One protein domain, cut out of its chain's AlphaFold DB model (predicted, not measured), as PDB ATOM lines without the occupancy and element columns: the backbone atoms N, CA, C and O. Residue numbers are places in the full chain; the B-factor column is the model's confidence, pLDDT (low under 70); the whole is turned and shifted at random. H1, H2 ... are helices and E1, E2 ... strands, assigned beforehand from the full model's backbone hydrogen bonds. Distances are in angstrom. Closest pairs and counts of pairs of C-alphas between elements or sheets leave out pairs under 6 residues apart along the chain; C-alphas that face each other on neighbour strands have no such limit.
ATOM      1  N   CYS A  27    -145.569 173.194 104.172       77.38
ATOM      2  CA  CYS A  27    -145.807 174.546 103.693       77.38
ATOM      3  C   CYS A  27    -145.643 175.526 104.861       77.38
ATOM      4  O   CYS A  27    -145.845 175.163 106.026       77.38
ATOM      5  N   SER A  28    -145.239 176.754 104.552       81.50
ATOM      6  CA  SER A  28    -145.089 177.794 105.557       81.50
ATOM      7  C   SER A  28    -146.432 178.047 106.234       81.50
ATOM      8  O   SER A  28    -147.473 178.157 105.586       81.50
ATOM      9  N   THR A  29    -146.396 178.122 107.560       76.38
ATOM     10  CA  THR A  29    -147.537 178.480 108.408       76.38
ATOM     11  C   THR A  29    -147.585 179.981 108.695       76.38
ATOM     12  O   THR A  29    -148.526 180.454 109.330       76.38
ATOM     13  N   ALA A  30    -146.577 180.729 108.233       82.44
ATOM     14  CA  ALA A  30    -146.478 182.174 108.368       82.44
ATOM     15  C   ALA A  30    -146.782 182.835 107.021       82.44
ATOM     16  O   ALA A  30    -146.025 182.666 106.066       82.44
ATOM     17  N   PHE A  31    -147.885 183.577 106.960       85.88
ATOM     18  CA  PHE A  31    -148.338 184.265 105.755       85.88
ATOM     19  C   PHE A  31    -147.805 185.698 105.692       85.88
ATOM     20  O   PHE A  31    -147.755 186.388 106.712       85.88
ATOM     21  N   VAL A  32    -147.445 186.151 104.490       90.62
ATOM     22  CA  VAL A  32    -146.923 187.503 104.237       90.62
ATOM     23  C   VAL A  32    -147.843 188.221 103.252       90.62
ATOM     24  O   VAL A  32    -147.995 187.782 102.114       90.62
ATOM     25  N   GLU A  33    -148.475 189.310 103.686       88.62
ATOM     26  CA  GLU A  33    -149.324 190.128 102.814       88.62
ATOM     27  C   GLU A  33    -148.480 191.139 102.020       88.62
ATOM     28  O   GLU A  33    -147.747 191.942 102.593       88.62
ATOM     29  N   GLU A  34    -148.626 191.130 100.696       85.56
ATOM     30  CA  GLU A  34    -147.892 191.964  99.740       85.56
ATOM     31  C   GLU A  34    -148.880 192.764  98.860       85.56
ATOM     32  O   GLU A  34    -149.106 192.427  97.691       85.56
ATOM     33  N   PRO A  35    -149.500 193.839  99.381       69.56
ATOM     34  CA  PRO A  35    -150.636 194.510  98.735       69.56
ATOM     35  C   PRO A  35    -150.301 195.124  97.364       69.56
ATOM     36  O   PRO A  35    -151.165 195.227  96.491       69.56
ATOM     37  N   HIS A  36    -149.037 195.497  97.144       67.69
ATOM     38  CA  HIS A  36    -148.562 196.102  95.895       67.69
ATOM     39  C   HIS A  36    -147.984 195.093  94.894       67.69
ATOM     40  O   HIS A  36    -147.614 195.479  93.785       67.69
ATOM     41  N   ALA A  37    -147.894 193.813  95.256       75.25
ATOM     42  CA  ALA A  37    -147.385 192.789  94.357       75.25
ATOM     43  C   ALA A  37    -148.435 192.368  93.313       75.25
ATOM     44  O   ALA A  37    -149.634 192.659  93.402       75.25
ATOM     45  N   PHE A  38    -147.982 191.656  92.285       70.31
ATOM     46  CA  PHE A  38    -148.856 191.046  91.284       70.31
ATOM     47  C   PHE A  38    -149.158 189.594  91.657       70.31
ATOM     48  O   PHE A  38    -148.321 188.918  92.250       70.31
ATOM     49  N   CYS A  39    -150.345 189.102  91.288       72.81
ATOM     50  CA  CYS A  39    -150.635 187.675  91.409       72.81
ATOM     51  C   CYS A  39    -149.743 186.891  90.441       72.81
ATOM     52  O   CYS A  39    -149.612 187.258  89.270       72.81
ATOM     53  N   VAL A  40    -149.182 185.781  90.906       77.38
ATOM     54  CA  VAL A  40    -148.380 184.874  90.091       77.38
ATOM     55  C   VAL A  40    -149.171 183.591  89.880       77.38
ATOM     56  O   VAL A  40    -149.578 182.937  90.836       77.38
ATOM     57  N   PHE A  41    -149.388 183.215  88.620       67.31
ATOM     58  CA  PHE A  41    -150.057 181.971  88.250       67.31
ATOM     59  C   PHE A  41    -149.290 181.244  87.127       67.31
ATOM     60  O   PHE A  41    -148.760 181.902  86.229       67.31
ATOM     61  N   PRO A  42    -149.262 179.896  87.122       74.69
ATOM     62  CA  PRO A  42    -149.635 179.029  88.237       74.69
ATOM     63  C   PRO A  42    -148.589 179.089  89.364       74.69
ATOM     64  O   PRO A  42    -147.396 179.262  89.104       74.69
ATOM     65  N   SER A  43    -149.041 178.894  90.599       76.06
ATOM     66  CA  SER A  43    -148.200 178.879  91.800       76.06
ATOM     67  C   SER A  43    -148.355 177.574  92.561       76.06
ATOM     68  O   SER A  43    -149.445 177.021  92.634       76.06
ATOM     69  N   GLN A  44    -147.271 177.053  93.125       82.50
ATOM     70  CA  GLN A  44    -147.290 175.813  93.896       82.50
ATOM     71  C   GLN A  44    -147.890 176.070  95.281       82.50
ATOM     72  O   GLN A  44    -147.261 176.746  96.088       82.50
ATOM     73  N   GLY A  45    -149.083 175.546  95.557       83.38
ATOM     74  CA  GLY A  45    -149.754 175.634  96.851       83.38
ATOM     75  C   GLY A  45    -149.767 174.317  97.635       83.38
ATOM     76  O   GLY A  45    -149.210 173.323  97.170       83.38
ATOM     77  N   PRO A  46    -150.391 174.312  98.825       78.69
ATOM     78  CA  PRO A  46    -150.411 173.155  99.725       78.69
ATOM     79  C   PRO A  46    -151.159 171.945  99.154       78.69
ATOM     80  O   PRO A  46    -150.739 170.813  99.357       78.69
ATOM     81  N   GLU A  47    -152.227 172.179  98.389       79.56
ATOM     82  CA  GLU A  47    -153.067 171.125  97.796       79.56
ATOM     83  C   GLU A  47    -152.824 170.949  96.283       79.56
ATOM     84  O   GLU A  47    -153.596 170.293  95.588       79.56
ATOM     85  N   GLY A  48    -151.754 171.549  95.743       79.31
ATOM     86  CA  GLY A  48    -151.427 171.521  94.313       79.31
ATOM     87  C   GLY A  48    -151.248 172.911  93.699       79.31
ATOM     88  O   GLY A  48    -151.011 173.897  94.394       79.31
ATOM     89  N   SER A  49    -151.304 173.008  92.368       73.56
ATOM     90  CA  SER A  49    -151.090 174.279  91.666       73.56
ATOM     91  C   SER A  49    -152.300 175.214  91.769       73.56
ATOM     92  O   SER A  49    -153.393 174.874  91.319       73.56
ATOM     93  N   ILE A  50    -152.079 176.425  92.265       69.06
ATOM     94  CA  ILE A  50    -153.034 177.530  92.307       69.06
ATOM     95  C   ILE A  50    -152.941 178.306  90.991       69.06
ATOM     96  O   ILE A  50    -151.879 178.817  90.636       69.06
ATOM     97  N   SER A  51    -154.048 178.403  90.260       69.88
ATOM     98  CA  SER A  51    -154.127 179.065  88.946       69.88
ATOM     99  C   SER A  51    -155.153 180.204  88.886       69.88
ATOM    100  O   SER A  51    -155.367 180.783  87.820       69.88
ATOM    101  N   GLN A  52    -155.780 180.518  90.019       63.88
ATOM    102  CA  GLN A  52    -156.795 181.556  90.189       63.88
ATOM    103  C   GLN A  52    -156.839 182.019  91.651       63.88
ATOM    104  O   GLN A  52    -156.255 181.354  92.513       63.88
ATOM    105  N   CYS A  53    -157.518 183.138  91.930       73.69
ATOM    106  CA  CYS A  53    -157.774 183.542  93.313       73.69
ATOM    107  C   CYS A  53    -158.523 182.424  94.056       73.69
ATOM    108  O   CYS A  53    -159.392 181.770  93.478       73.69
ATOM    109  N   GLN A  54    -158.196 182.223  95.328       69.88
ATOM    110  CA  GLN A  54    -158.809 181.216  96.185       69.88
ATOM    111  C   GLN A  54    -159.707 181.870  97.231       69.88
ATOM    112  O   GLN A  54    -159.441 182.983  97.671       69.88
ATOM    113  N   HIS A  55    -160.764 181.158  97.623       69.69
ATOM    114  CA  HIS A  55    -161.724 181.582  98.653       69.69
ATOM    115  C   HIS A  55    -161.509 180.855  99.994       69.69
ATOM    116  O   HIS A  55    -162.269 181.018 100.941       69.69
ATOM    117  N   THR A  56    -160.496 179.992 100.068       68.56
ATOM    118  CA  THR A  56    -160.193 179.162 101.237       68.56
ATOM    119  C   THR A  56    -158.796 179.475 101.760       68.56
ATOM    120  O   THR A  56    -157.900 179.821 100.994       68.56
ATOM    121  N   GLY A  57    -158.593 179.350 103.073       70.50
ATOM    122  CA  GLY A  57    -157.264 179.364 103.694       70.50
ATOM    123  C   GLY A  57    -156.793 180.677 104.334       70.50
ATOM    124  O   GLY A  57    -155.847 180.608 105.106       70.50
ATOM    125  N   HIS A  58    -157.435 181.831 104.091       69.44
ATOM    126  CA  HIS A  58    -156.959 183.136 104.608       69.44
ATOM    127  C   HIS A  58    -157.930 183.931 105.503       69.44
ATOM    128  O   HIS A  58    -157.592 185.023 105.938       69.44
ATOM    129  N   GLY A  59    -159.098 183.398 105.869       63.50
ATOM    130  CA  GLY A  59    -160.047 184.078 106.770       63.50
ATOM    131  C   GLY A  59    -161.480 184.096 106.233       63.50
ATOM    132  O   GLY A  59    -161.742 183.449 105.216       63.50
ATOM    133  N   PRO A  60    -162.419 184.770 106.925       57.12
ATOM    134  CA  PRO A  60    -163.830 184.753 106.564       57.12
ATOM    135  C   PRO A  60    -164.075 185.624 105.323       57.12
ATOM    136  O   PRO A  60    -164.062 186.848 105.398       57.12
ATOM    137  N   ASP A  61    -164.295 184.957 104.190       57.88
ATOM    138  CA  ASP A  61    -164.940 185.482 102.978       57.88
ATOM    139  C   ASP A  61    -164.167 186.511 102.133       57.88
ATOM    140  O   ASP A  61    -164.767 187.371 101.492       57.88
ATOM    141  N   ALA A  62    -162.837 186.402 102.056       66.62
ATOM    142  CA  ALA A  62    -162.032 187.220 101.146       66.62
ATOM    143  C   ALA A  62    -161.244 186.371 100.135       66.62
ATOM    144  O   ALA A  62    -160.518 185.437 100.490       66.62
ATOM    145  N   TRP A  63    -161.376 186.718  98.851       73.38
ATOM    146  CA  TRP A  63    -160.595 186.112  97.774       73.38
ATOM    147  C   TRP A  63    -159.143 186.587  97.832       73.38
ATOM    148  O   TRP A  63    -158.876 187.773  98.012       73.38
ATOM    149  N   TRP A  64    -158.188 185.688  97.615       80.62
ATOM    150  CA  TRP A  64    -156.758 186.013  97.650       80.62
ATOM    151  C   TRP A  64    -155.985 185.303  96.540       80.62
ATOM    152  O   TRP A  64    -156.442 184.298  95.997       80.62
ATOM    153  N   CYS A  65    -154.799 185.804  96.201       78.31
ATOM    154  CA  CYS A  65    -153.903 185.165  95.238       78.31
ATOM    155  C   CYS A  65    -152.453 185.102  95.748       78.31
ATOM    156  O   CYS A  65    -152.027 185.984  96.495       78.31
ATOM    157  N   PRO A  66    -151.670 184.096  95.320       84.94
ATOM    158  CA  PRO A  66    -150.243 184.022  95.602       84.94
ATOM    159  C   PRO A  66    -149.464 185.065  94.800       84.94
ATOM    160  O   PRO A  66    -149.755 185.297  93.624       84.94
ATOM    161  N   THR A  67    -148.435 185.650  95.407       81.94
ATOM    162  CA  THR A  67    -147.556 186.645  94.763       81.94
ATOM    163  C   THR A  67    -146.203 186.058  94.345       81.94
ATOM    164  O   THR A  67    -145.375 186.749  93.756       81.94
ATOM    165  N   THR A  68    -145.987 184.754  94.569       80.75
ATOM    166  CA  THR A  68    -144.785 184.015  94.148       80.75
ATOM    167  C   THR A  68    -145.136 182.662  93.534       80.75
ATOM    168  O   THR A  68    -146.154 182.057  93.860       80.75
ATOM    169  N   ARG A  69    -144.247 182.126  92.682       84.12
ATOM    170  CA  ARG A  69    -144.413 180.785  92.081       84.12
ATOM    171  C   ARG A  69    -144.377 179.652  93.112       84.12
ATOM    172  O   ARG A  69    -144.891 178.573  92.821       84.12
ATOM    173  N   LYS A  70    -143.754 179.860  94.278       88.62
ATOM    174  CA  LYS A  70    -143.575 178.855  95.338       88.62
ATOM    175  C   LYS A  70    -144.387 179.217  96.579       88.62
ATOM    176  O   LYS A  70    -143.874 179.252  97.690       88.62
ATOM    177  N   TYR A  71    -145.677 179.468  96.389       85.75
ATOM    178  CA  TYR A  71    -146.567 179.891  97.465       85.75
ATOM    179  C   TYR A  71    -146.540 178.971  98.703       85.75
ATOM    180  O   TYR A  71    -146.576 179.465  99.820       85.75
ATOM    181  N   CYS A  72    -146.405 177.654  98.541       86.94
ATOM    182  CA  CYS A  72    -146.289 176.720  99.662       86.94
ATOM    183  C   CYS A  72    -145.090 177.044 100.570       86.94
ATOM    184  O   CYS A  72    -145.218 176.916 101.780       86.94
ATOM    185  N   THR A  73    -143.945 177.485 100.037       89.31
ATOM    186  CA  THR A  73    -142.776 177.841 100.863       89.31
ATOM    187  C   THR A  73    -142.763 179.307 101.261       89.31
ATOM    188  O   THR A  73    -142.393 179.624 102.386       89.31
ATOM    189  N   ASP A  74    -143.160 180.192 100.349       90.81
ATOM    190  CA  ASP A  74    -143.014 181.636 100.537       90.81
ATOM    191  C   ASP A  74    -144.205 182.228 101.301       90.81
ATOM    192  O   ASP A  74    -144.064 183.255 101.954       90.81
ATOM    193  N   ALA A  75    -145.381 181.597 101.185       89.00
ATOM    194  CA  ALA A  75    -146.657 182.010 101.773       89.00
ATOM    195  C   ALA A  75    -146.999 183.502 101.582       89.00
ATOM    196  O   ALA A  75    -147.768 184.085 102.348       89.00
ATOM    197  N   ALA A  76    -146.449 184.107 100.525       90.38
ATOM    198  CA  ALA A  76    -146.689 185.486 100.149       90.38
ATOM    199  C   ALA A  76    -147.950 185.588  99.285       90.38
ATOM    200  O   ALA A  76    -148.120 184.858  98.297       90.38
ATOM    201  N   TYR A  77    -148.849 186.484  99.670       85.75
ATOM    202  CA  TYR A  77    -150.165 186.618  99.066       85.75
ATOM    203  C   TYR A  77    -150.620 188.072  99.039       85.75
ATOM    204  O   TYR A  77    -150.021 188.945  99.659       85.75
ATOM    205  N   LYS A  78    -151.715 188.330  98.331       80.62
ATOM    206  CA  LYS A  78    -152.485 189.560  98.496       80.62
ATOM    207  C   LYS A  78    -153.971 189.288  98.362       80.62
ATOM    208  O   LYS A  78    -154.375 188.306  97.728       80.62
ATOM    209  N   TRP A  79    -154.771 190.205  98.882       80.00
ATOM    210  CA  TRP A  79    -156.208 190.209  98.662       80.00
ATOM    211  C   TRP A  79    -156.528 190.515  97.199       80.00
ATOM    212  O   TRP A  79    -156.026 191.478  96.610       80.00
ATOM    213  N   CYS A  80    -157.358 189.666  96.602       66.75
ATOM    214  CA  CYS A  80    -158.047 190.011  95.373       66.75
ATOM    215  C   CYS A  80    -159.174 190.983  95.772       66.75
ATOM    216  O   CYS A  80    -159.849 190.730  96.772       66.75
ATOM    217  N   PRO A  81    -159.382 192.099  95.050       56.56
ATOM    218  CA  PRO A  81    -160.525 192.961  95.312       56.56
ATOM    219  C   PRO A  81    -161.811 192.132  95.262       56.56
ATOM    220  O   PRO A  81    -161.908 191.205  94.451       56.56
ATOM    221  N   ASP A  82    -162.810 192.492  96.070       49.59
ATOM    222  CA  ASP A  82    -164.159 191.912  96.007       49.59
ATOM    223  C   ASP A  82    -164.906 192.458  94.773       49.59
ATOM    224  O   ASP A  82    -165.975 193.062  94.822       49.59
ATOM    225  N   THR A  83    -164.249 192.372  93.621       39.72
ATOM    226  CA  THR A  83    -164.737 192.877  92.350       39.72
ATOM    227  C   THR A  83    -165.329 191.714  91.594       39.72
ATOM    228  O   THR A  83    -164.648 190.775  91.179       39.72
TER     229      THR A  83
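AT A GLANCE: This is residues 27 to 83 of the 208 residues of an uncharacterized protein of Macrostomum lignano (UniProt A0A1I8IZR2). With little regular structure, this is a small body of loops round a two-stranded sheet, E3 and E4, with the hairpin E1 and E2 to one side and short H1 beside E1. The 57 printed residues hold E1, E2, E3, H1, E4 in that order, both sheets antiparallel, class mixed, with 17 residues in named elements. It is compact, radius of gyration of the C-alphas 10.0 A, spanning 26 by 21 by 19 A.

HOW THE PARTS SIT: E3, residues 64 to 66, and E4, residues 76 to 79, are antiparallel; N 65 and O 78, 3.0 A, are within hydrogen-bond range. E1, residues 43 to 45, and E2, residues 48 to 50, form an antiparallel hairpin; N 43 and O 50, 2.8 A, are within range. The closest C-alphas of E1 and H1, residues 71 to 74, are Gly 45 and Cys 72, 4.6 A. H1 is too short for O i to N i+4 pairs; its one O i to N i+3 pair is out of range.

IN THESE COORDINATES: E4 is 10.7 A long, E3 7.1 A, E2 6.5 A, E1 6.2 A and H1 5.0 A. C-alpha 43 is at (-148.200, 178.879, 91.800), C-alpha 79 at (-156.208, 190.209, 98.662).

THE WHOLE: The farthest C-alphas, Cys 27 and Thr 83, are 28.7 A apart. The printed part has no cut; E2 to E3 is a long link. Eighteen residues are under pLDDT 70, among them 80 to 83.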